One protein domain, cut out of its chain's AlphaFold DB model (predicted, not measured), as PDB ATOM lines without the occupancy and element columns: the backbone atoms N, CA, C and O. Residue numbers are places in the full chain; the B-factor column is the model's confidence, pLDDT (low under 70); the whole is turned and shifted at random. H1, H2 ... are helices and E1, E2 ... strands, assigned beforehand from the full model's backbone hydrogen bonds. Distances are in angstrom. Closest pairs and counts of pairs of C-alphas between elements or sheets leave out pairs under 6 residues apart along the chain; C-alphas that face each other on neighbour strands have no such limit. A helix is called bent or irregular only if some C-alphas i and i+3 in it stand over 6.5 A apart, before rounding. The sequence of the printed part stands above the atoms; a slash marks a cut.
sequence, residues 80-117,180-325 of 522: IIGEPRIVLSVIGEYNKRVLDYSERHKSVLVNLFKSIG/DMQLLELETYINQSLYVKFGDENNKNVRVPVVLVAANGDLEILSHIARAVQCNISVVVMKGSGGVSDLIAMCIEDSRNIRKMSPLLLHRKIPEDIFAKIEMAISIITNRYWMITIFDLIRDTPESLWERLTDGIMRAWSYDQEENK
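This is residues 80 to 117 and 180 to 325 of the 522 residues of an uncharacterized protein of Mytilus galloprovincialis (UniProt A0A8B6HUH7). A twisted four-stranded parallel sheet forms the core of a three-layered body, with H2, H3 and H4 covering one face and the long H7 slanting over the other. H6 and H5 pack outside H3 and H4, H1 sits beside the start of H7, and the small hairpin E2 and E3 makes one end of the long axis. The printed part has 184 residues with seven named helices and six named strands, in the order E1 H1 H2 E2 E3 E4 H3 E5 H4 H5 H6 E6 H7; the sheet's order is E1, E4, E5, E6, and the class is mixed. It is compact, with a radius of gyration of the C-alphas of 17.1 A, and spans 59 by 39 by 28 A.

The sheet holds E1, residues 87 to 91, from C-alpha 87 at (34.217, 6.139, -32.680), E4, 210 to 214, E5, 234 to 239, 15.8 A long, and E6, 292 to 296. The hairpin is E2, 195 to 197, and E3, 205 to 207. The helices are H1, 103 to 115, H2, 180 to 193, 19.2 A, H3, 219 to 230, H4, 243 to 253, H5, 255 to 265, H6, 272 to 287, 22.3 A, and H7, 302 to 325, 36.7 A, ending at C-alpha 325 at (57.281, -3.070, -23.896). H5 is irregular: C-alphas 256 and 259 are 7.9 A apart.

Within hydrogen-bond range are N 89 and O 211 of E1 and E4, 2.9 A, N 236 and O 212 of E5 and E4, 2.8 A, N 237 and O 293 of E5 and E6, 2.8 A, and N 196 and O 206 of E2 and E3, 2.9 A. E3 runs on into E4 at 14 degrees. H3 is on the sheet at a height of 9.8 A, and H4, on the same face, runs across the strands, at 76 degrees to E5 on the local plane. H2 touches residues 224 to 228 of H3, closest at the C-alphas of Leu 184 and Ala 228, 6.8 A. H7 is on the opposite face, at a height of 6.2 A. H6 touches H3, closest at the C-alphas of Ala 281 and Ala 226, 5.4 A. H4 and H5 form a helical hairpin, closest at the C-alphas of Gly 243 and Leu 265, 4.9 A. H1 touches H7 at a steep tilt of 63 degrees, closest at the C-alphas of Val 108 and Pro 302, 5.6 A. Every O i to N i+4 pair is within hydrogen-bond range in H1, H2, H3 and H4, against 11 of 12 in H6, 14 of 20 in H7, and 3 of 7 in H5, where 5 of 8 O i to N i+3 pairs are.

The C-alphas farthest apart, those of Glu 201 and Lys 269, are 60.0 A apart. Residues 118 to 179 are not printed, with 25.8 A between C-alphas 117 and 180. The link from E1 to H1 is long. Confidence is under 70 at residues 80 to 85, 93 to 117, 197 to 205 and 321 to 325.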
ATOM      1  N   ILE A  80      31.494  -7.514 -28.973       35.09
ATOM      2  CA  ILE A  80      30.499  -7.178 -30.000       35.09
ATOM      3  C   ILE A  80      30.840  -7.932 -31.292       35.09
ATOM      4  O   ILE A  80      31.989  -7.962 -31.734       35.09
ATOM      5  N   ILE A  81      29.825  -8.554 -31.898       30.45
ATOM      6  CA  ILE A  81      29.912  -9.170 -33.227       30.45
ATOM      7  C   ILE A  81      29.352  -8.161 -34.231       30.45
ATOM      8  O   ILE A  81      28.181  -7.787 -34.142       30.45
ATOM      9  N   GLY A  82      30.186  -7.707 -35.162       37.91
ATOM     10  CA  GLY A  82      29.836  -6.706 -36.167       37.91
ATOM     11  C   GLY A  82      31.073  -6.192 -36.901       37.91
ATOM     12  O   GLY A  82      32.188  -6.625 -36.628       37.91
ATOM     13  N   GLU A  83      30.873  -5.261 -37.828       42.03
ATOM     14  CA  GLU A  83      31.969  -4.515 -38.454       42.03
ATOM     15  C   GLU A  83      32.593  -3.543 -37.435       42.03
ATOM     16  O   GLU A  83      31.859  -2.972 -36.617       42.03
ATOM     17  N   PRO A  84      33.922  -3.325 -37.463       47.41
ATOM     18  CA  PRO A  84      34.566  -2.322 -36.633       47.41
ATOM     19  C   PRO A  84      34.052  -0.946 -37.043       47.41
ATOM     20  O   PRO A  84      33.851  -0.652 -38.222       47.41
ATOM     21  N   ARG A  85      33.848  -0.082 -36.058       66.25
ATOM     22  CA  ARG A  85      33.461   1.306 -36.289       66.25
ATOM     23  C   ARG A  85      34.435   2.182 -35.543       66.25
ATOM     24  O   ARG A  85      34.637   1.972 -34.352       66.25
ATOM     25  N   ILE A  86      35.020   3.145 -36.241       70.38
ATOM     26  CA  ILE A  86      35.772   4.213 -35.592       70.38
ATOM     27  C   ILE A  86      34.763   5.044 -34.800       70.38
ATOM     28  O   ILE A  86      33.743   5.470 -35.346       70.38
ATOM     29  N   VAL A  87      35.026   5.247 -33.512       79.56
ATOM     30  CA  VAL A  87      34.217   6.139 -32.680       79.56
ATOM     31  C   VAL A  87      34.839   7.524 -32.754       79.56
ATOM     32  O   VAL A  87      35.942   7.745 -32.264       79.56
ATOM     33  N   LEU A  88      34.128   8.447 -33.397       83.06
ATOM     34  CA  LEU A  88      34.521   9.848 -33.488       83.06
ATOM     35  C   LEU A  88      33.842  10.627 -32.362       83.06
ATOM     36  O   LEU A  88      32.621  10.791 -32.373       83.06
ATOM     37  N   SER A  89      34.632  11.105 -31.405       84.56
ATOM     38  CA  SER A  89      34.196  12.104 -30.429       84.56
ATOM     39  C   SER A  89      34.568  13.478 -30.971       84.56
ATOM     40  O   SER A  89      35.729  13.715 -31.290       84.56
ATOM     41  N   VAL A  90      33.599  14.374 -31.145       81.88
ATOM     42  CA  VAL A  90      33.852  15.721 -31.679       81.88
ATOM     43  C   VAL A  90      33.661  16.724 -30.555       81.88
ATOM     44  O   VAL A  90      32.552  16.856 -30.036       81.88
ATOM     45  N   ILE A  91      34.734  17.427 -30.199       81.25
ATOM     46  CA  ILE A  91      34.730  18.468 -29.170       81.25
ATOM     47  C   ILE A  91      35.094  19.815 -29.794       81.25
ATOM     48  O   ILE A  91      35.971  19.913 -30.654       81.25
ATOM     49  N   GLY A  92      34.389  20.865 -29.386       73.44
ATOM     50  CA  GLY A  92      34.533  22.166 -30.023       73.44
ATOM     51  C   GLY A  92      33.422  23.139 -29.663       73.44
ATOM     52  O   GLY A  92      32.243  22.783 -29.669       73.44
ATOM     53  N   GLU A  93      33.785  24.395 -29.409       69.00
ATOM     54  CA  GLU A  93      32.805  25.474 -29.310       69.00
ATOM     55  C   GLU A  93      32.417  25.978 -30.705       69.00
ATOM     56  O   GLU A  93      33.225  26.576 -31.422       69.00
ATOM     57  N   TYR A  94      31.144  25.828 -31.076       54.00
ATOM     58  CA  TYR A  94      30.611  26.365 -32.331       54.00
ATOM     59  C   TYR A  94      30.360  27.883 -32.239       54.00
ATOM     60  O   TYR A  94      29.229  28.365 -32.137       54.00
ATOM     61  N   ASN A  95      31.433  28.675 -32.267       50.31
ATOM     62  CA  ASN A  95      31.336  30.128 -32.196       50.31
ATOM     63  C   ASN A  95      30.834  30.715 -33.529       50.31
ATOM     64  O   ASN A  95      31.533  30.688 -34.543       50.31
ATOM     65  N   LYS A  96      29.640  31.326 -33.515       49.19
ATOM     66  CA  LYS A  96      29.032  31.972 -34.696       49.19
ATOM     67  C   LYS A  96      29.910  33.041 -35.366       49.19
ATOM     68  O   LYS A  96      29.680  33.314 -36.535       49.19
ATOM     69  N   ARG A  97      30.909  33.619 -34.687       45.22
ATOM     70  CA  ARG A  97      31.853  34.585 -35.290       45.22
ATOM     71  C   ARG A  97      32.969  33.923 -36.100       45.22
ATOM     72  O   ARG A  97      33.470  34.526 -37.040       45.22
ATOM     73  N   VAL A  98      33.328  32.675 -35.793       45.06
ATOM     74  CA  VAL A  98      34.253  31.887 -36.632       45.06
ATOM     75  C   VAL A  98      33.582  31.537 -37.968       45.06
ATOM     76  O   VAL A  98      34.249  31.446 -38.991       45.06
ATOM     77  N   LEU A  99      32.247  31.453 -37.999       42.84
ATOM     78  CA  LEU A  99      31.466  31.216 -39.217       42.84
ATOM     79  C   LEU A  99      31.468  32.388 -40.224       42.84
ATOM     80  O   LEU A  99      31.015  32.190 -41.350       42.84
ATOM     81  N   ASP A 100      31.984  33.571 -39.873       46.94
ATOM     82  CA  ASP A 100      32.232  34.645 -40.852       46.94
ATOM     83  C   ASP A 100      33.551  34.436 -41.621       46.94
ATOM     84  O   ASP A 100      33.731  34.970 -42.720       46.94
ATOM     85  N   TYR A 101      34.454  33.582 -41.121       46.00
ATOM     86  CA  TYR A 101      35.605  33.120 -41.893       46.00
ATOM     87  C   TYR A 101      35.174  32.045 -42.895       46.00
ATOM     88  O   TYR A 101      35.330  30.855 -42.650       46.00
ATOM     89  N   SER A 102      34.734  32.500 -44.071       52.16
ATOM     90  CA  SER A 102      34.592  31.724 -45.311       52.16
ATOM     91  C   SER A 102      33.524  30.614 -45.327       52.16
ATOM     92  O   SER A 102      33.576  29.630 -44.591       52.16
ATOM     93  N   GLU A 103      32.633  30.680 -46.324       58.75
ATOM     94  CA  GLU A 103      31.739  29.574 -46.721       58.75
ATOM     95  C   GLU A 103      32.486  28.246 -46.946       58.75
ATOM     96  O   GLU A 103      31.908  27.170 -46.787       58.75
ATOM     97  N   ARG A 104      33.791  28.294 -47.258       56.62
ATOM     98  CA  ARG A 104      34.643  27.106 -47.384       56.62
ATOM     99  C   ARG A 104      34.828  26.369 -46.056       56.62
ATOM    100  O   ARG A 104      34.795  25.151 -46.069       56.62
ATOM    101  N   HIS A 105      34.967  27.044 -44.914       61.09
ATOM    102  CA  HIS A 105      35.114  26.341 -43.629       61.09
ATOM    103  C   HIS A 105      33.788  25.732 -43.163       61.09
ATOM    104  O   HIS A 105      33.768  24.606 -42.664       61.09
ATOM    105  N   LYS A 106      32.662  26.420 -43.410       63.25
ATOM    106  CA  LYS A 106      31.321  25.844 -43.216       63.25
ATOM    107  C   LYS A 106      31.129  24.607 -44.075       63.25
ATOM    108  O   LYS A 106      30.699  23.583 -43.558       63.25
ATOM    109  N   SER A 107      31.437  24.691 -45.370       65.00
ATOM    110  CA  SER A 107      31.271  23.556 -46.271       65.00
ATOM    111  C   SER A 107      32.258  22.437 -45.955       65.00
ATOM    112  O   SER A 107      31.839  21.295 -46.012       65.00
ATOM    113  N   VAL A 108      33.491  22.712 -45.510       62.53
ATOM    114  CA  VAL A 108      34.413  21.682 -45.000       62.53
ATOM    115  C   VAL A 108      33.815  20.980 -43.782       62.53
ATOM    116  O   VAL A 108      33.695  19.767 -43.826       62.53
ATOM    117  N   LEU A 109      33.366  21.691 -42.738       61.56
ATOM    118  CA  LEU A 109      32.782  21.061 -41.540       61.56
ATOM    119  C   LEU A 109      31.460  20.331 -41.838       61.56
ATOM    120  O   LEU A 109      31.249  19.205 -41.402       61.56
ATOM    121  N   VAL A 110      30.567  20.927 -42.628       64.56
ATOM    122  CA  VAL A 110      29.283  20.309 -42.999       64.56
ATOM    123  C   VAL A 110      29.481  19.125 -43.948       64.56
ATOM    124  O   VAL A 110      28.806  18.107 -43.795       64.56
ATOM    125  N   ASN A 111      30.391  19.224 -44.920       60.66
ATOM    126  CA  ASN A 111      30.715  18.110 -45.809       60.66
ATOM    127  C   ASN A 111      31.511  17.039 -45.080       60.66
ATOM    128  O   ASN A 111      31.301  15.885 -45.400       60.66
ATOM    129  N   LEU A 112      32.321  17.389 -44.081       60.53
ATOM    130  CA  LEU A 112      32.950  16.456 -43.155       60.53
ATOM    131  C   LEU A 112      31.894  15.636 -42.411       60.53
ATOM    132  O   LEU A 112      31.882  14.412 -42.502       60.53
ATOM    133  N   PHE A 113      30.953  16.294 -41.733       58.88
ATOM    134  CA  PHE A 113      29.870  15.587 -41.052       58.88
ATOM    135  C   PHE A 113      29.094  14.682 -42.035       58.88
ATOM    136  O   PHE A 113      28.816  13.523 -41.726       58.88
ATOM    137  N   LYS A 114      28.841  15.136 -43.271       57.50
ATOM    138  CA  LYS A 114      28.210  14.314 -44.324       57.50
ATOM    139  C   LYS A 114      29.099  13.167 -44.848       57.50
ATOM    140  O   LYS A 114      28.573  12.080 -45.087       57.50
ATOM    141  N   SER A 115      30.404  13.378 -45.041       46.53
ATOM    142  CA  SER A 115      31.365  12.436 -45.649       46.53
ATOM    143  C   SER A 115      31.880  11.389 -44.666       46.53
ATOM    144  O   SER A 115      32.215  10.284 -45.087       46.53
ATOM    145  N   ILE A 116      31.824  11.682 -43.362       47.84
ATOM    146  CA  ILE A 116      31.939  10.692 -42.280       47.84
ATOM    147  C   ILE A 116      30.848   9.611 -42.379       47.84
ATOM    148  O   ILE A 116      30.951   8.545 -41.777       47.84
ATOM    149  N   GLY A 117      29.784   9.865 -43.143       34.88
ATOM    150  CA  GLY A 117      28.642   8.970 -43.216       34.88
ATOM    151  C   GLY A 117      27.572   9.292 -42.179       34.88
ATOM    152  O   GLY A 117      26.739   8.429 -41.905       34.88
ATOM    153  N   ASP A 180      32.829  16.164 -18.046       70.06
ATOM    154  CA  ASP A 180      33.981  15.880 -18.908       70.06
ATOM    155  C   ASP A 180      34.770  14.672 -18.406       70.06
ATOM    156  O   ASP A 180      35.191  13.828 -19.199       70.06
ATOM    157  N   MET A 181      34.907  14.525 -17.081       74.00
ATOM    158  CA  MET A 181      35.527  13.340 -16.484       74.00
ATOM    159  C   MET A 181      34.780  12.063 -16.891       74.00
ATOM    160  O   MET A 181      35.402  11.138 -17.408       74.00
ATOM    161  N   GLN A 182      33.448  12.063 -16.789       83.12
ATOM    162  CA  GLN A 182      32.606  10.945 -17.238       83.12
ATOM    163  C   GLN A 182      32.648  10.714 -18.758       83.12
ATOM    164  O   GLN A 182      32.441   9.589 -19.216       83.12
ATOM    165  N   LEU A 183      32.844  11.762 -19.571       87.88
ATOM    166  CA  LEU A 183      32.998  11.597 -21.021       87.88
ATOM    167  C   LEU A 183      34.325  10.901 -21.342       87.88
ATOM    168  O   LEU A 183      34.322   9.892 -22.045       87.88
ATOM    169  N   LEU A 184      35.428  11.387 -20.771       89.12
ATOM    170  CA  LEU A 184      36.751  10.806 -20.968       89.12
ATOM    171  C   LEU A 184      36.828   9.362 -20.455       89.12
ATOM    172  O   LEU A 184      37.458   8.520 -21.091       89.12
ATOM    173  N   GLU A 185      36.196   9.054 -19.321       90.44
ATOM    174  CA  GLU A 185      36.100   7.684 -18.802       90.44
ATOM    175  C   GLU A 185      35.406   6.753 -19.798       90.44
ATOM    176  O   GLU A 185      35.898   5.652 -20.053       90.44
ATOM    177  N   LEU A 186      34.315   7.206 -20.426       88.06
ATOM    178  CA  LEU A 186      33.618   6.434 -21.451       88.06
ATOM    179  C   LEU A 186      34.463   6.260 -22.724       88.06
ATOM    180  O   LEU A 186      34.553   5.151 -23.250       88.06
ATOM    181  N   GLU A 187      35.103   7.326 -23.207       90.88
ATOM    182  CA  GLU A 187      36.019   7.280 -24.356       90.88
ATOM    183  C   GLU A 187      37.178   6.302 -24.097       90.88
ATOM    184  O   GLU A 187      37.478   5.440 -24.922       90.88
ATOM    185  N   THR A 188      37.772   6.372 -22.904       89.81
ATOM    186  CA  THR A 188      38.860   5.491 -22.461       89.81
ATOM    187  C   THR A 188      38.387   4.038 -22.354       89.81
ATOM    188  O   THR A 188      39.063   3.132 -22.844       89.81
ATOM    189  N   TYR A 189      37.204   3.802 -21.780       89.12
ATOM    190  CA  TYR A 189      36.605   2.471 -21.681       89.12
ATOM    191  C   TYR A 189      36.371   1.846 -23.062       89.12
ATOM    192  O   TYR A 189      36.735   0.689 -23.274       89.12
ATOM    193  N   ILE A 190      35.827   2.607 -24.019       87.38
ATOM    194  CA  ILE A 190      35.633   2.137 -25.397       87.38
ATOM    195  C   ILE A 190      36.988   1.798 -26.039       87.38
ATOM    196  O   ILE A 190      37.148   0.688 -26.544       87.38
ATOM    197  N   ASN A 191      37.971   2.700 -25.956       85.69
ATOM    198  CA  ASN A 191      39.286   2.542 -26.592       85.69
ATOM    199  C   ASN A 191      40.088   1.338 -26.051       85.69
ATOM    200  O   ASN A 191      40.814   0.677 -26.792       85.69
ATOM    201  N   GLN A 192      39.970   1.041 -24.750       84.88
ATOM    202  CA  GLN A 192      40.783   0.020 -24.070       84.88
ATOM    203  C   GLN A 192      40.067  -1.327 -23.874       84.88
ATOM    204  O   GLN A 192      40.709  -2.384 -23.918       84.88
ATOM    205  N   SER A 193      38.753  -1.299 -23.623       77.19
ATOM    206  CA  SER A 193      37.980  -2.460 -23.154       77.19
ATOM    207  C   SER A 193      37.016  -3.027 -24.195       77.19
ATOM    208  O   SER A 193      36.607  -4.182 -24.059       77.19
ATOM    209  N   LEU A 194      36.642  -2.260 -25.226       76.56
ATOM    210  CA  LEU A 194      35.707  -2.730 -26.244       76.56
ATOM    211  C   LEU A 194      36.453  -3.389 -27.408       76.56
ATOM    212  O   LEU A 194      37.207  -2.747 -28.137       76.56
ATOM    213  N   TYR A 195      36.193  -4.683 -27.599       77.44
ATOM    214  CA  TYR A 195      36.763  -5.472 -28.686       77.44
ATOM    215  C   TYR A 195      35.668  -5.967 -29.633       77.44
ATOM    216  O   TYR A 195      34.646  -6.515 -29.203       77.44
ATOM    217  N   VAL A 196      35.917  -5.819 -30.932       72.31
ATOM    218  CA  VAL A 196      35.073  -6.354 -32.005       72.31
ATOM    219  C   VAL A 196      35.669  -7.669 -32.493       72.31
ATOM    220  O   VAL A 196      36.871  -7.766 -32.746       72.31
ATOM    221  N   LYS A 197      34.830  -8.701 -32.616       69.12
ATOM    222  CA  LYS A 197      35.255 -10.011 -33.125       69.12
ATOM    223  C   LYS A 197      35.234 -10.055 -34.645       69.12
ATOM    224  O   LYS A 197      34.171  -9.933 -35.251       69.12
ATOM    225  N   PHE A 198      36.391 -10.328 -35.246       59.84
ATOM    226  CA  PHE A 198      36.531 -10.439 -36.696       59.84
ATOM    227  C   PHE A 198      36.422 -11.878 -37.223       59.84
ATOM    228  O   PHE A 198      37.402 -12.622 -37.271       59.84
ATOM    229  N   GLY A 199      35.234 -12.218 -37.730       57.22
ATOM    230  CA  GLY A 199      34.956 -13.477 -38.429       57.22
ATOM    231  C   GLY A 199      34.791 -14.699 -37.516       57.22
ATOM    232  O   GLY A 199      35.164 -14.688 -36.345       57.22
ATOM    233  N   ASP A 200      34.224 -15.770 -38.073       51.66
ATOM    234  CA  ASP A 200      33.735 -16.909 -37.279       51.66
ATOM    235  C   ASP A 200      34.826 -17.888 -36.806       51.66
ATOM    236  O   ASP A 200      34.663 -18.551 -35.783       51.66
ATOM    237  N   GLU A 201      35.946 -18.002 -37.531       56.12
ATOM    238  CA  GLU A 201      36.900 -19.115 -37.344       56.12
ATOM    239  C   GLU A 201      38.167 -18.766 -36.545       56.12
ATOM    240  O   GLU A 201      38.863 -19.661 -36.072       56.12
ATOM    241  N   ASN A 202      38.495 -17.483 -36.377       53.03
ATOM    242  CA  ASN A 202      39.652 -17.049 -35.590       53.03
ATOM    243  C   ASN A 202      39.224 -15.878 -34.704       53.03
ATOM    244  O   ASN A 202      38.954 -14.806 -35.232       53.03
ATOM    245  N   ASN A 203      39.196 -16.069 -33.377       52.53
ATOM    246  CA  ASN A 203      38.846 -15.042 -32.379       52.53
ATOM    247  C   ASN A 203      39.885 -13.895 -32.332       52.53
ATOM    248  O   ASN A 203      40.596 -13.733 -31.342       52.53
ATOM    249  N   LYS A 204      39.992 -13.114 -33.409       62.53
ATOM    250  CA  LYS A 204      40.772 -11.879 -33.471       62.53
ATOM    251  C   LYS A 204      39.888 -10.773 -32.902       62.53
ATOM    252  O   LYS A 204      38.907 -10.361 -33.524       62.53
ATOM    253  N   ASN A 205      40.195 -10.397 -31.667       69.25
ATOM    254  CA  ASN A 205      39.558  -9.316 -30.934       69.25
ATOM    255  C   ASN A 205      40.298  -8.022 -31.289       69.25
ATOM    256  O   ASN A 205      41.382  -7.801 -30.761       69.25
ATOM    257  N   VAL A 206      39.719  -7.198 -32.162       73.62
ATOM    258  CA  VAL A 206      40.292  -5.901 -32.564       73.62
ATOM    259  C   VAL A 206      39.768  -4.818 -31.624       73.62
ATOM    260  O   VAL A 206      38.557  -4.781 -31.382       73.62
ATOM    261  N   ARG A 207      40.632  -3.945 -31.087       81.94
ATOM    262  CA  ARG A 207      40.177  -2.797 -30.268       81.94
ATOM    263  C   ARG A 207      39.333  -1.832 -31.100       81.94
ATOM    264  O   ARG A 207      39.613  -1.613 -32.277       81.94
ATOM    265  N   VAL A 208      38.317  -1.220 -30.494       84.31
ATOM    266  CA  VAL A 208      37.560  -0.128 -31.128       84.31
ATOM    267  C   VAL A 208      38.376   1.166 -31.036       84.31
ATOM    268  O   VAL A 208      38.521   1.684 -29.930       84.31
ATOM    269  N   PRO A 209      38.903   1.721 -32.146       86.88
ATOM    270  CA  PRO A 209      39.625   2.987 -32.094       86.88
ATOM    271  C   PRO A 209      38.665   4.128 -31.752       86.88
ATOM    272  O   PRO A 209      37.641   4.319 -32.420       86.88
ATOM    273  N   VAL A 210      39.031   4.913 -30.742       91.00
ATOM    274  CA  VAL A 210      38.408   6.209 -30.457       91.00
ATOM    275  C   VAL A 210      39.320   7.308 -30.984       91.00
ATOM    276  O   VAL A 210      40.516   7.307 -30.696       91.00
ATOM    277  N   VAL A 211      38.749   8.246 -31.740       93.31
ATOM    278  CA  VAL A 211      39.443   9.455 -32.191       93.31
ATOM    279  C   VAL A 211      38.675  10.678 -31.730       93.31
ATOM    280  O   VAL A 211      37.471  10.800 -31.964       93.31
ATOM    281  N   LEU A 212      39.393  11.596 -31.103       94.81
ATOM    282  CA  LEU A 212      38.900  12.902 -30.713       94.81
ATOM    283  C   LEU A 212      39.141  13.892 -31.862       94.81
ATOM    284  O   LEU A 212      40.260  14.006 -32.350       94.81
ATOM    285  N   VAL A 213      38.128  14.627 -32.304       94.88
ATOM    286  CA  VAL A 213      38.265  15.694 -33.304       94.88
ATOM    287  C   VAL A 213      38.033  17.024 -32.601       94.88
ATOM    288  O   VAL A 213      36.924  17.298 -32.145       94.88
ATOM    289  N   ALA A 214      39.088  17.828 -32.497       94.06
ATOM    290  CA  ALA A 214      39.087  19.127 -31.837       94.06
ATOM    291  C   ALA A 214      38.923  20.251 -32.873       94.06
ATOM    292  O   ALA A 214      39.791  20.441 -33.730       94.06
ATOM    293  N   ALA A 215      37.801  20.974 -32.800       91.38
ATOM    294  CA  ALA A 215      37.421  22.012 -33.758       91.38
ATOM    295  C   ALA A 215      36.982  23.296 -33.038       91.38
ATOM    296  O   ALA A 215      35.861  23.380 -32.535       91.38
ATOM    297  N   ASN A 216      37.857  24.307 -33.008       88.06
ATOM    298  CA  ASN A 216      37.796  25.458 -32.098       88.06
ATOM    299  C   ASN A 216      37.770  25.018 -30.613       88.06
ATOM    300  O   ASN A 216      37.708  23.831 -30.298       88.06
ATOM    301  N   GLY A 217      37.858  25.953 -29.669       88.12
ATOM    302  CA  GLY A 217      37.629  25.633 -28.260       88.12
ATOM    303  C   GLY A 217      38.333  26.530 -27.260       88.12
ATOM    304  O   GLY A 217      39.152  27.383 -27.612       88.12
ATOM    305  N   ASP A 218      38.012  26.281 -26.000       91.94
ATOM    306  CA  ASP A 218      38.489  26.998 -24.831       91.94
ATOM    307  C   ASP A 218      39.446  26.111 -23.984       91.94
ATOM    308  O   ASP A 218      39.924  25.066 -24.433       91.94
ATOM    309  N   LEU A 219      39.763  26.528 -22.755       92.25
ATOM    310  CA  LEU A 219      40.693  25.801 -21.887       92.25
ATOM    311  C   LEU A 219      40.145  24.491 -21.308       92.25
ATOM    312  O   LEU A 219      40.961  23.644 -20.937       92.25
ATOM    313  N   GLU A 220      38.829  24.293 -21.246       91.38
ATOM    314  CA  GLU A 220      38.245  23.001 -20.862       91.38
ATOM    315  C   GLU A 220      38.564  21.958 -21.942       91.38
ATOM    316  O   GLU A 220      39.143  20.908 -21.648       91.38
ATOM    317  N   ILE A 221      38.389  22.327 -23.215       93.06
ATOM    318  CA  ILE A 221      38.803  21.520 -24.375       93.06
ATOM    319  C   ILE A 221      40.316  21.225 -24.368       93.06
ATOM    320  O   ILE A 221      40.713  20.091 -24.638       93.06
ATOM    321  N   LEU A 222      41.180  22.185 -24.002       95.44
ATOM    322  CA  LEU A 222      42.628  21.927 -23.863       95.44
ATOM    323  C   LEU A 222      42.927  20.866 -22.791       95.44
ATOM    324  O   LEU A 222      43.780  19.999 -22.998       95.44
ATOM    325  N   SER A 223      42.227  20.937 -21.657       94.69
ATOM    326  CA  SER A 223      42.342  19.967 -20.565       94.69
ATOM    327  C   SER A 223      41.881  18.576 -21.010       94.69
ATOM    328  O   SER A 223      42.597  17.594 -20.794       94.69
ATOM    329  N   HIS A 224      40.740  18.485 -21.704       94.94
ATOM    330  CA  HIS A 224      40.221  17.220 -22.236       94.94
ATOM    331  C   HIS A 224      41.191  16.583 -23.232       94.94
ATOM    332  O   HIS A 224      41.508  15.406 -23.096       94.94
ATOM    333  N   ILE A 225      41.747  17.360 -24.172       96.06
ATOM    334  CA  ILE A 225      42.740  16.871 -25.146       96.06
ATOM    335  C   ILE A 225      43.995  16.346 -24.440       96.06
ATOM    336  O   ILE A 225      44.446  15.241 -24.741       96.06
ATOM    337  N   ALA A 226      44.547  17.094 -23.478       96.75
ATOM    338  CA  ALA A 226      45.732  16.659 -22.740       96.75
ATOM    339  C   ALA A 226      45.491  15.332 -21.995       96.75
ATOM    340  O   ALA A 226      46.347  14.447 -22.019       96.75
ATOM    341  N   ARG A 227      44.306  15.157 -21.395       95.75
ATOM    342  CA  ARG A 227      43.919  13.909 -20.719       95.75
ATOM    343  C   ARG A 227      43.618  12.767 -21.702       95.75
ATOM    344  O   ARG A 227      44.031  11.641 -21.449       95.75
ATOM    345  N   ALA A 228      42.977  13.032 -22.839       94.94
ATOM    346  CA  ALA A 228      42.720  12.037 -23.887       94.94
ATOM    347  C   ALA A 228      44.028  11.457 -24.452       94.94
ATOM    348  O   ALA A 228      44.190  10.239 -24.543       94.94
ATOM    349  N   VAL A 229      45.011  12.323 -24.708       95.62
ATOM    350  CA  VAL A 229      46.368  11.941 -25.121       95.62
ATOM    351  C   VAL A 229      47.099  11.141 -24.033       95.62
ATOM    352  O   VAL A 229      47.886  10.249 -24.355       95.62
ATOM    353  N   GLN A 230      46.835  11.397 -22.744       94.06
ATOM    354  CA  GLN A 230      47.324  10.560 -21.635       94.06
ATOM    355  C   GLN A 230      46.653   9.174 -21.594       94.06
ATOM    356  O   GLN A 230      47.325   8.188 -21.302       94.06
ATOM    357  N   CYS A 231      45.370   9.080 -21.953       92.38
ATOM    358  CA  CYS A 231      44.604   7.830 -22.060       92.38
ATOM    359  C   CYS A 231      44.843   7.036 -23.365       92.38
ATOM    360  O   CYS A 231      44.130   6.064 -23.632       92.38
ATOM    361  N   ASN A 232      45.836   7.431 -24.169       92.62
ATOM    362  CA  ASN A 232      46.184   6.845 -25.469       92.62
ATOM    363  C   ASN A 232      45.021   6.890 -26.490       92.62
ATOM    364  O   ASN A 232      44.850   5.984 -27.306       92.62
ATOM    365  N   ILE A 233      44.229   7.969 -26.458       94.25
ATOM    366  CA  ILE A 233      43.221   8.316 -27.473       94.25
ATOM    367  C   ILE A 233      43.874   9.266 -28.488       94.25
ATOM    368  O   ILE A 233      44.526  10.239 -28.098       94.25
ATOM    369  N   SER A 234      43.739   8.984 -29.786       95.44
ATOM    370  CA  SER A 234      44.283   9.849 -30.842       95.44
ATOM    371  C   SER A 234      43.414  11.088 -31.047       95.44
ATOM    372  O   SER A 234      42.196  11.049 -30.867       95.44
ATOM    373  N   VAL A 235      44.040  12.206 -31.419       96.69
ATOM    374  CA  VAL A 235      43.367  13.501 -31.556       96.69
ATOM    375  C   VAL A 235      43.687  14.131 -32.908       96.69
ATOM    376  O   VAL A 235      44.850  14.340 -33.248       96.69
ATOM    377  N   VAL A 236      42.653  14.488 -33.669       96.81
ATOM    378  CA  VAL A 236      42.776  15.330 -34.860       96.81
ATOM    379  C   VAL A 236      42.441  16.771 -34.495       96.81
ATOM    380  O   VAL A 236      41.328  17.072 -34.073       96.81
ATOM    381  N   VAL A 237      43.407  17.667 -34.670       97.00
ATOM    382  CA  VAL A 237      43.280  19.100 -34.391       97.00
ATOM    383  C   VAL A 237      43.013  19.840 -35.696       97.00
ATOM    384  O   VAL A 237      43.834  19.801 -36.616       97.00
ATOM    385  N   MET A 238      41.873  20.528 -35.783       95.69
ATOM    386  CA  MET A 238      41.491  21.292 -36.972       95.69
ATOM    387  C   MET A 238      42.148  22.681 -36.942       95.69
ATOM    388  O   MET A 238      41.630  23.616 -36.333       95.69
ATOM    389  N   LYS A 239      43.304  22.827 -37.589       95.69
ATOM    390  CA  LYS A 239      44.035  24.097 -37.700       95.69
ATOM    391  C   LYS A 239      43.309  25.053 -38.652       95.69
ATOM    392  O   LYS A 239      42.840  24.647 -39.712       95.69
ATOM    393  N   GLY A 240      43.228  26.323 -38.270       94.31
ATOM    394  CA  GLY A 240      42.404  27.356 -38.896       94.31
ATOM    395  C   GLY A 240      40.990  27.467 -38.308       94.31
ATOM    396  O   GLY A 240      40.191  28.244 -38.827       94.31
ATOM    397  N   SER A 241      40.653  26.697 -37.262       91.94
ATOM    398  CA  SER A 241      39.329  26.750 -36.612       91.94
ATOM    399  C   SER A 241      39.257  27.727 -35.433       91.94
ATOM    400  O   SER A 241      38.162  28.023 -34.954       91.94
ATOM    401  N   GLY A 242      40.394  28.272 -34.992       91.88
ATOM    402  CA  GLY A 242      40.490  29.211 -33.880       91.88
ATOM    403  C   GLY A 242      40.757  28.566 -32.516       91.88
ATOM    404  O   GLY A 242      40.933  27.351 -32.369       91.88
ATOM    405  N   GLY A 243      40.804  29.429 -31.497       93.81
ATOM    406  CA  GLY A 243      40.842  29.042 -30.090       93.81
ATOM    407  C   GLY A 243      41.998  28.105 -29.732       93.81
ATOM    408  O   GLY A 243      43.148  28.304 -30.130       93.81
ATOM    409  N   VAL A 244      41.681  27.072 -28.954       94.81
ATOM    410  CA  VAL A 244      42.644  26.063 -28.500       94.81
ATOM    411  C   VAL A 244      43.153  25.153 -29.614       94.81
ATOM    412  O   VAL A 244      44.307  24.735 -29.548       94.81
ATOM    413  N   SER A 245      42.358  24.885 -30.653       95.25
ATOM    414  CA  SER A 245      42.813  24.049 -31.773       95.25
ATOM    415  C   SER A 245      44.003  24.696 -32.489       95.25
ATOM    416  O   SER A 245      45.044  24.064 -32.679       95.25
ATOM    417  N   ASP A 246      43.913  25.998 -32.769       96.00
ATOM    418  CA  ASP A 246      45.026  26.748 -33.358       96.00
ATOM    419  C   ASP A 246      46.197  26.906 -32.384       96.00
ATOM    420  O   ASP A 246      47.353  26.841 -32.805       96.00
ATOM    421  N   LEU A 247      45.930  27.051 -31.079       95.88
ATOM    422  CA  LEU A 247      46.984  27.119 -30.066       95.88
ATOM    423  C   LEU A 247      47.802  25.823 -30.032       95.88
ATOM    424  O   LEU A 247      49.029  25.887 -30.061       95.88
ATOM    425  N   ILE A 248      47.148  24.658 -30.018       96.19
ATOM    426  CA  ILE A 248      47.819  23.351 -30.043       96.19
ATOM    427  C   ILE A 248      48.610  23.186 -31.342       96.19
ATOM    428  O   ILE A 248      49.801  22.880 -31.287       96.19
ATOM    429  N   ALA A 249      47.988  23.443 -32.497       95.75
ATOM    430  CA  ALA A 249      48.647  23.315 -33.795       95.75
ATOM    431  C   ALA A 249      49.901  24.204 -33.897       95.75
ATOM    432  O   ALA A 249      50.949  23.747 -34.346       95.75
ATOM    433  N   MET A 250      49.832  25.447 -33.403       94.06
ATOM    434  CA  MET A 250      50.994  26.336 -33.334       94.06
ATOM    435  C   MET A 250      52.060  25.874 -32.337       94.06
ATOM    436  O   MET A 250      53.242  26.056 -32.603       94.06
ATOM    437  N   CYS A 251      51.685  25.296 -31.195       93.19
ATOM    438  CA  CYS A 251      52.653  24.879 -30.175       93.19
ATOM    439  C   CYS A 251      53.369  23.563 -30.507       93.19
ATOM    440  O   CYS A 251      54.458  23.326 -29.987       93.19
ATOM    441  N   ILE A 252      52.785  22.736 -31.380       91.88
ATOM    442  CA  ILE A 252      53.459  21.588 -32.003       91.88
ATOM    443  C   ILE A 252      54.543  22.066 -32.986       91.88
ATOM    444  O   ILE A 252      55.588  21.430 -33.092       91.88
ATOM    445  N   GLU A 253      54.334  23.206 -33.657       88.56
ATOM    446  CA  GLU A 253      55.319  23.831 -34.555       88.56
ATOM    447  C   GLU A 253      56.390  24.645 -33.789       88.56
ATOM    448  O   GLU A 253      57.581  24.501 -34.060       88.56
ATOM    449  N   ASP A 254      56.000  25.483 -32.815       88.50
ATOM    450  CA  ASP A 254      56.911  26.217 -31.917       88.50
ATOM    451  C   ASP A 254      56.263  26.551 -30.555       88.50
ATOM    452  O   ASP A 254      55.577  27.565 -30.378       88.50
ATOM    453  N   SER A 255      56.558  25.731 -29.543       85.81
ATOM    454  CA  SER A 255      56.051  25.882 -28.172       85.81
ATOM    455  C   SER A 255      56.543  27.137 -27.433       85.81
ATOM    456  O   SER A 255      55.953  27.527 -26.425       85.81
ATOM    457  N   ARG A 256      57.578  27.841 -27.917       85.88
ATOM    458  CA  ARG A 256      58.144  29.015 -27.213       85.88
ATOM    459  C   ARG A 256      57.202  30.220 -27.196       85.88
ATOM    460  O   ARG A 256      57.410  31.154 -26.424       85.88
ATOM    461  N   ASN A 257      56.166  30.214 -28.035       86.62
ATOM    462  CA  ASN A 257      55.256  31.343 -28.217       86.62
ATOM    463  C   ASN A 257      53.925  31.228 -27.445       86.62
ATOM    464  O   ASN A 257      53.100  32.134 -27.577       86.62
ATOM    465  N   ILE A 258      53.715  30.195 -26.606       91.00
ATOM    466  CA  ILE A 258      52.466  29.970 -25.834       91.00
ATOM    467  C   ILE A 258      51.962  31.259 -25.172       91.00
ATOM    468  O   ILE A 258      50.818  31.667 -25.387       91.00
ATOM    469  N   ARG A 259      52.822  31.955 -24.416       92.44
ATOM    470  CA  ARG A 259      52.458  33.176 -23.673       92.44
ATOM    471  C   ARG A 259      52.048  34.352 -24.561       92.44
ATOM    472  O   ARG A 259      51.212  35.157 -24.163       92.44
ATOM    473  N   LYS A 260      52.609  34.435 -25.769       92.25
ATOM    474  CA  LYS A 260      52.290  35.472 -26.759       92.25
ATOM    475  C   LYS A 260      51.005  35.149 -27.525       92.25
ATOM    476  O   LYS A 260      50.217  36.052 -27.783       92.25
ATOM    477  N   MET A 261      50.799  33.881 -27.884       91.19
ATOM    478  CA  MET A 261      49.696  33.465 -28.755       91.19
ATOM    479  C   MET A 261      48.403  33.153 -27.999       91.19
ATOM    480  O   MET A 261      47.334  33.470 -28.510       91.19
ATOM    481  N   SER A 262      48.466  32.599 -26.783       91.88
ATOM    482  CA  SER A 262      47.254  32.194 -26.049       91.88
ATOM    483  C   SER A 262      46.262  33.350 -25.833       91.88
ATOM    484  O   SER A 262      45.083  33.151 -26.114       91.88
ATOM    485  N   PRO A 263      46.667  34.577 -25.427       92.44
ATOM    486  CA  PRO A 263      45.721  35.688 -25.281       92.44
ATOM    487  C   PRO A 263      45.091  36.143 -26.602       92.44
ATOM    488  O   PRO A 263      43.961  36.629 -26.604       92.44
ATOM    489  N   LEU A 264      45.819  35.994 -27.715       92.44
ATOM    490  CA  LEU A 264      45.353  36.358 -29.054       92.44
ATOM    491  C   LEU A 264      44.325  35.341 -29.563       92.44
ATOM    492  O   LEU A 264      43.244  35.729 -29.988       92.44
ATOM    493  N   LEU A 265      44.636  34.046 -29.467       91.88
ATOM    494  CA  LEU A 265      43.784  32.964 -29.970       91.88
ATOM    495  C   LEU A 265      42.546  32.734 -29.088       91.88
ATOM    496  O   LEU A 265      41.451  32.508 -29.601       91.88
ATOM    497  N   LEU A 266      42.686  32.863 -27.765       91.00
ATOM    498  CA  LEU A 266      41.583  32.725 -26.804       91.00
ATOM    499  C   LEU A 266      40.825  34.040 -26.555       91.00
ATOM    500  O   LEU A 266      39.913  34.068 -25.733       91.00
ATOM    501  N   HIS A 267      41.206  35.126 -27.241       91.25
ATOM    502  CA  HIS A 267      40.547  36.438 -27.204       91.25
ATOM    503  C   HIS A 267      40.318  37.013 -25.788       91.25
ATOM    504  O   HIS A 267      39.407  37.815 -25.567       91.25
ATOM    505  N   ARG A 268      41.145  36.620 -24.810       90.69
ATOM    506  CA  ARG A 268      40.996  36.996 -23.396       90.69
ATOM    507  C   ARG A 268      42.338  37.234 -22.720       90.69
ATOM    508  O   ARG A 268      43.352  36.645 -23.086       90.69
ATOM    509  N   LYS A 269      42.344  38.084 -21.689       93.38
ATOM    510  CA  LYS A 269      43.489  38.187 -20.773       93.38
ATOM    511  C   LYS A 269      43.563  36.903 -19.952       93.38
ATOM    512  O   LYS A 269      42.547  36.458 -19.427       93.38
ATOM    513  N   ILE A 270      44.754  36.326 -19.852       93.12
ATOM    514  CA  ILE A 270      44.993  35.059 -19.163       93.12
ATOM    515  C   ILE A 270      45.804  35.364 -17.893       93.12
ATOM    516  O   ILE A 270      46.891  35.933 -18.006       93.12
ATOM    517  N   PRO A 271      45.275  35.061 -16.694       95.12
ATOM    518  CA  PRO A 271      46.020  35.100 -15.437       95.12
ATOM    519  C   PRO A 271      47.241  34.168 -15.432       95.12
ATOM    520  O   PRO A 271      47.261  33.149 -16.120       95.12
ATOM    521  N   GLU A 272      48.255  34.492 -14.630       94.19
ATOM    522  CA  GLU A 272      49.526  33.750 -14.586       94.19
ATOM    523  C   GLU A 272      49.363  32.294 -14.105       94.19
ATOM    524  O   GLU A 272      49.999  31.384 -14.635       94.19
ATOM    525  N   ASP A 273      48.455  32.043 -13.160       94.88
ATOM    526  CA  ASP A 273      48.113  30.695 -12.691       94.88
ATOM    527  C   ASP A 273      47.407  29.858 -13.773       94.88
ATOM    528  O   ASP A 273      47.577  28.639 -13.836       94.88
ATOM    529  N   ILE A 274      46.652  30.510 -14.665       94.50
ATOM    530  CA  ILE A 274      46.027  29.864 -15.820       94.50
ATOM    531  C   ILE A 274      47.067  29.611 -16.920       94.50
ATOM    532  O   ILE A 274      47.037  28.547 -17.535       94.50
ATOM    533  N   PHE A 275      48.037  30.508 -17.125       94.75
ATOM    534  CA  PHE A 275      49.160  30.252 -18.033       94.75
ATOM    535  C   PHE A 275      49.949  28.999 -17.648       94.75
ATOM    536  O   PHE A 275      50.203  28.173 -18.520       94.75
ATOM    537  N   ALA A 276      50.253  28.798 -16.362       94.25
ATOM    538  CA  ALA A 276      50.937  27.589 -15.902       94.25
ATOM    539  C   ALA A 276      50.157  26.298 -16.243       94.25
ATOM    540  O   ALA A 276      50.757  25.295 -16.632       94.25
ATOM    541  N   LYS A 277      48.816  26.329 -16.167       95.50
ATOM    542  CA  LYS A 277      47.949  25.207 -16.583       95.50
ATOM    543  C   LYS A 277      47.997  24.973 -18.098       95.50
ATOM    544  O   LYS A 277      48.074  23.824 -18.524       95.50
ATOM    545  N   ILE A 278      47.996  26.041 -18.904       95.50
ATOM    546  CA  ILE A 278      48.142  25.957 -20.369       95.50
ATOM    547  C   ILE A 278      49.503  25.362 -20.736       95.50
ATOM    548  O   ILE A 278      49.563  24.434 -21.534       95.50
ATOM    549  N   GLU A 279      50.590  25.860 -20.144       95.31
ATOM    550  CA  GLU A 279      51.953  25.377 -20.396       95.31
ATOM    551  C   GLU A 279      52.104  23.897 -20.014       95.31
ATOM    552  O   GLU A 279      52.683  23.124 -20.778       95.31
ATOM    553  N   MET A 280      51.505  23.470 -18.897       95.88
ATOM    554  CA  MET A 280      51.457  22.062 -18.492       95.88
ATOM    555  C   MET A 280      50.661  21.192 -19.480       95.88
ATOM    556  O   MET A 280      51.157  20.151 -19.908       95.88
ATOM    557  N   ALA A 281      49.455  21.612 -19.874       96.69
ATOM    558  CA  ALA A 281      48.610  20.861 -20.804       96.69
ATOM    559  C   ALA A 281      49.235  20.761 -22.207       96.69
ATOM    560  O   ALA A 281      49.297  19.677 -22.784       96.69
ATOM    561  N   ILE A 282      49.781  21.866 -22.726       96.44
ATOM    562  CA  ILE A 282      50.521  21.879 -23.991       96.44
ATOM    563  C   ILE A 282      51.771  20.998 -23.896       96.44
ATOM    564  O   ILE A 282      52.025  20.250 -24.831       96.44
ATOM    565  N   SER A 283      52.512  21.009 -22.780       95.94
ATOM    566  CA  SER A 283      53.664  20.114 -22.602       95.94
ATOM    567  C   SER A 283      53.270  18.636 -22.632       95.94
ATOM    568  O   SER A 283      53.990  17.841 -23.227       95.94
ATOM    569  N   ILE A 284      52.141  18.252 -22.029       96.31
ATOM    570  CA  ILE A 284      51.615  16.878 -22.110       96.31
ATOM    571  C   ILE A 284      51.337  16.496 -23.571       96.31
ATOM    572  O   ILE A 284      51.735  15.419 -24.011       96.31
ATOM    573  N   ILE A 285      50.700  17.395 -24.324       96.31
ATOM    574  CA  ILE A 285      50.338  17.185 -25.730       96.31
ATOM    575  C   ILE A 285      51.584  17.089 -26.626       96.31
ATOM    576  O   ILE A 285      51.696  16.155 -27.418       96.31
ATOM    577  N   THR A 286      52.551  18.004 -26.495       94.50
ATOM    578  CA  THR A 286      53.769  18.005 -27.326       94.50
ATOM    579  C   THR A 286      54.701  16.838 -27.004       94.50
ATOM    580  O   THR A 286      55.307  16.280 -27.918       94.50
ATOM    581  N   ASN A 287      54.760  16.394 -25.743       94.62
ATOM    582  CA  ASN A 287      55.509  15.196 -25.349       94.62
ATOM    583  C   ASN A 287      54.949  13.904 -25.973       94.62
ATOM    584  O   ASN A 287      55.659  12.905 -26.017       94.62
ATOM    585  N   ARG A 288      53.702  13.924 -26.460       95.19
ATOM    586  CA  ARG A 288      53.020  12.815 -27.143       95.19
ATOM    587  C   ARG A 288      52.497  13.233 -28.520       95.19
ATOM    588  O   ARG A 288      51.401  12.849 -28.926       95.19
ATOM    589  N   TYR A 289      53.288  14.013 -29.262       93.94
ATOM    590  CA  TYR A 289      52.897  14.570 -30.565       93.94
ATOM    591  C   TYR A 289      52.429  13.517 -31.588       93.94
ATOM    592  O   TYR A 289      51.637  13.839 -32.466       93.94
ATOM    593  N   TRP A 290      52.868  12.258 -31.476       94.12
ATOM    594  CA  TRP A 290      52.424  11.154 -32.338       94.12
ATOM    595  C   TRP A 290      50.950  10.764 -32.134       94.12
ATOM    596  O   TRP A 290      50.369  10.119 -33.003       94.12
ATOM    597  N   MET A 291      50.336  11.166 -31.018       95.88
ATOM    598  CA  MET A 291      48.895  11.046 -30.781       95.88
ATOM    599  C   MET A 291      48.100  12.157 -31.477       95.88
ATOM    600  O   MET A 291      46.880  12.048 -31.579       95.88
ATOM    601  N   ILE A 292      48.768  13.221 -31.940       96.88
ATOM    602  CA  ILE A 292      48.140  14.366 -32.598       96.88
ATOM    603  C   ILE A 292      48.324  14.283 -34.112       96.88
ATOM    604  O   ILE A 292      49.429  14.110 -34.627       96.88
ATOM    605  N   THR A 293      47.234  14.491 -34.843       96.75
ATOM    606  CA  THR A 293      47.276  14.796 -36.274       96.75
ATOM    607  C   THR A 293      46.690  16.176 -36.515       96.75
ATOM    608  O   THR A 293      45.627  16.506 -36.000       96.75
ATOM    609  N   ILE A 294      47.383  17.000 -37.294       96.75
ATOM    610  CA  ILE A 294      46.881  18.314 -37.696       96.75
ATOM    611  C   ILE A 294      46.139  18.150 -39.024       96.75
ATOM    612  O   ILE A 294      46.693  17.595 -39.972       96.75
ATOM    613  N   PHE A 295      44.905  18.649 -39.084       96.31
ATOM    614  CA  PHE A 295      44.170  18.867 -40.329       96.31
ATOM    615  C   PHE A 295      44.059  20.372 -40.561       96.31
ATOM    616  O   PHE A 295      43.405  21.076 -39.792       96.31
ATOM    617  N   ASP A 296      44.745  20.881 -41.577       96.19
ATOM    618  CA  ASP A 296      44.824  22.313 -41.875       96.19
ATOM    619  C   ASP A 296      43.691  22.707 -42.828       96.19
ATOM    620  O   ASP A 296      43.746  22.412 -44.019       96.19
ATOM    621  N   LEU A 297      42.670  23.406 -42.316       93.81
ATOM    622  CA  LEU A 297      41.466  23.804 -43.062       93.81
ATOM    623  C   LEU A 297      41.749  24.668 -44.309       93.81
ATOM    624  O   LEU A 297      40.871  24.820 -45.163       93.81
ATOM    625  N   ILE A 298      42.948  25.252 -44.414       92.75
ATOM    626  CA  ILE A 298      43.380  26.074 -45.547       92.75
ATOM    627  C   ILE A 298      44.084  25.212 -46.608       92.75
ATOM    628  O   ILE A 298      43.935  25.477 -47.806       92.75
ATOM    629  N   ARG A 299      44.862  24.208 -46.177       94.31
ATOM    630  CA  ARG A 299      45.756  23.407 -47.037       94.31
ATOM    631  C   ARG A 299      45.205  22.033 -47.411       94.31
ATOM    632  O   ARG A 299      45.358  21.631 -48.561       94.31
ATOM    633  N   ASP A 300      44.622  21.322 -46.454       93.94
ATOM    634  CA  ASP A 300      44.040  19.997 -46.654       93.94
ATOM    635  C   ASP A 300      42.663  20.109 -47.347       93.94
ATOM    636  O   ASP A 300      42.011  21.159 -47.333       93.94
ATOM    637  N   THR A 301      42.208  19.028 -47.989       92.12
ATOM    638  CA  THR A 301      40.873  18.972 -48.610       92.12
ATOM    639  C   THR A 301      39.907  18.182 -47.719       92.12
ATOM    640  O   THR A 301      40.356  17.366 -46.914       92.12
ATOM    641  N   PRO A 302      38.576  18.380 -47.815       87.38
ATOM    642  CA  PRO A 302      37.608  17.596 -47.036       87.38
ATOM    643  C   PRO A 302      37.788  16.078 -47.177       87.38
ATOM    644  O   PRO A 302      37.550  15.331 -46.232       87.38
ATOM    645  N   GLU A 303      38.216  15.632 -48.357       85.62
ATOM    646  CA  GLU A 303      38.455  14.233 -48.697       85.62
ATOM    647  C   GLU A 303      39.696  13.685 -47.976       85.62
ATOM    648  O   GLU A 303      39.681  12.538 -47.528       85.62
ATOM    649  N   SER A 304      40.740  14.506 -47.780       88.25
ATOM    650  CA  SER A 304      41.968  14.069 -47.107       88.25
ATOM    651  C   SER A 304      41.840  13.942 -45.585       88.25
ATOM    652  O   SER A 304      42.743  13.398 -44.948       88.25
ATOM    653  N   LEU A 305      40.721  14.351 -44.965       87.69
ATOM    654  CA  LEU A 305      40.547  14.111 -43.528       87.69
ATOM    655  C   LEU A 305      40.501  12.613 -43.212       87.69
ATOM    656  O   LEU A 305      41.062  12.199 -42.204       87.69
ATOM    657  N   TRP A 306      39.881  11.782 -44.054       85.94
ATOM    658  CA  TRP A 306      39.883  10.337 -43.813       85.94
ATOM    659  C   TRP A 306      41.303   9.750 -43.836       85.94
ATOM    660  O   TRP A 306      41.602   8.859 -43.037       85.94
ATOM    661  N   GLU A 307      42.202  10.311 -44.657       86.81
ATOM    662  CA  GLU A 307      43.639  10.005 -44.611       86.81
ATOM    663  C   GLU A 307      44.229  10.401 -43.250       86.81
ATOM    664  O   GLU A 307      44.811   9.556 -42.575       86.81
ATOM    665  N   ARG A 308      44.016  11.650 -42.800       90.31
ATOM    666  CA  ARG A 308      44.515  12.166 -41.506       90.31
ATOM    667  C   ARG A 308      43.977  11.402 -40.291       90.31
ATOM    668  O   ARG A 308      44.727  11.137 -39.359       90.31
ATOM    669  N   LEU A 309      42.692  11.050 -40.283       90.69
ATOM    670  CA  LEU A 309      42.060  10.253 -39.227       90.69
ATOM    671  C   LEU A 309      42.708   8.869 -39.142       90.69
ATOM    672  O   LEU A 309      43.067   8.419 -38.055       90.69
ATOM    673  N   THR A 310      42.890   8.215 -40.292       87.25
ATOM    674  CA  THR A 310      43.508   6.887 -40.370       87.25
ATOM    675  C   THR A 310      44.977   6.934 -39.955       87.25
ATOM    676  O   THR A 310      45.380   6.161 -39.092       87.25
ATOM    677  N   ASP A 311      45.757   7.864 -40.510       87.56
ATOM    678  CA  ASP A 311      47.150   8.144 -40.136       87.56
ATOM    679  C   ASP A 311      47.281   8.371 -38.620       87.56
ATOM    680  O   ASP A 311      48.076   7.704 -37.961       87.56
ATOM    681  N   GLY A 312      46.417   9.204 -38.032       91.50
ATOM    682  CA  GLY A 312      46.389   9.458 -36.591       91.50
ATOM    683  C   GLY A 312      46.113   8.218 -35.735       91.50
ATOM    684  O   GLY A 312      46.820   7.995 -34.752       91.50
ATOM    685  N   ILE A 313      45.132   7.380 -36.102       90.25
ATOM    686  CA  ILE A 313      44.873   6.098 -35.414       90.25
ATOM    687  C   ILE A 313      46.088   5.173 -35.535       90.25
ATOM    688  O   ILE A 313      46.575   4.640 -34.540       90.25
ATOM    689  N   MET A 314      46.578   4.983 -36.758       87.75
ATOM    690  CA  MET A 314      47.639   4.031 -37.080       87.75
ATOM    691  C   MET A 314      48.958   4.413 -36.406       87.75
ATOM    692  O   MET A 314      49.659   3.547 -35.875       87.75
ATOM    693  N   ARG A 315      49.268   5.710 -36.361       89.88
ATOM    694  CA  ARG A 315      50.407   6.272 -35.636       89.88
ATOM    695  C   ARG A 315      50.253   6.059 -34.133       89.88
ATOM    696  O   ARG A 315      51.145   5.472 -33.527       89.88
ATOM    697  N   ALA A 316      49.120   6.447 -33.547       89.56
ATOM    698  CA  ALA A 316      48.848   6.248 -32.123       89.56
ATOM    699  C   ALA A 316      49.009   4.779 -31.697       89.56
ATOM    700  O   ALA A 316      49.725   4.484 -30.742       89.56
ATOM    701  N   TRP A 317      48.418   3.850 -32.453       86.81
ATOM    702  CA  TRP A 317      48.525   2.411 -32.206       86.81
ATOM    703  C   TRP A 317      49.946   1.867 -32.371       86.81
ATOM    704  O   TRP A 317      50.356   1.006 -31.597       86.81
ATOM    705  N   SER A 318      50.719   2.373 -33.335       84.81
ATOM    706  CA  SER A 318      52.109   1.943 -33.537       84.81
ATOM    707  C   SER A 318      53.005   2.311 -32.346       84.81
ATOM    708  O   SER A 318      53.831   1.500 -31.932       84.81
ATOM    709  N   TYR A 319      52.810   3.499 -31.761       82.88
ATOM    710  CA  TYR A 319      53.590   3.971 -30.610       82.88
ATOM    711  C   TYR A 319      53.074   3.453 -29.250       82.88
ATOM    712  O   TYR A 319      53.889   3.229 -28.355       82.88
ATOM    713  N   ASP A 320      51.772   3.166 -29.089       77.12
ATOM    714  CA  ASP A 320      51.214   2.514 -27.878       77.12
ATOM    715  C   ASP A 320      51.907   1.170 -27.583       77.12
ATOM    716  O   ASP A 320      52.147   0.806 -26.429       77.12
ATOM    717  N   GLN A 321      52.322   0.445 -28.626       64.62
ATOM    718  CA  GLN A 321      53.077  -0.798 -28.460       64.62
ATOM    719  C   GLN A 321      54.518  -0.588 -27.992       64.62
ATOM    720  O   GLN A 321      55.124  -1.529 -27.487       64.62
ATOM    721  N   GLU A 322      55.099   0.599 -28.158       59.75
ATOM    722  CA  GLU A 322      56.490   0.865 -27.791       59.75
ATOM    723  C   GLU A 322      56.624   1.194 -26.302       59.75
ATOM    724  O   GLU A 322      57.462   0.598 -25.623       59.75
ATOM    725  N   GLU A 323      55.750   2.055 -25.764       59.16
ATOM    726  CA  GLU A 323      55.742   2.401 -24.333       59.16
ATOM    727  C   GLU A 323      55.424   1.179 -23.442       59.16
ATOM    728  O   GLU A 323      56.019   0.992 -22.374       59.16
ATOM    729  N   ASN A 324      54.544   0.284 -23.905       55.44
ATOM    730  CA  ASN A 324      54.108  -0.892 -23.144       55.44
ATOM    731  C   ASN A 324      55.117  -2.065 -23.119       55.44
ATOM    732  O   ASN A 324      54.933  -3.005 -22.341       55.44
ATOM    733  N   LYS A 325      56.228  -2.016 -23.879       49.53
ATOM    734  CA  LYS A 325      57.281  -3.070 -23.896       49.53
ATOM    735  C   LYS A 325      58.025  -3.253 -22.562       49.53
ATOM    736  O   LYS A 325      58.807  -4.194 -22.428       49.53
TER     737      LYS A 325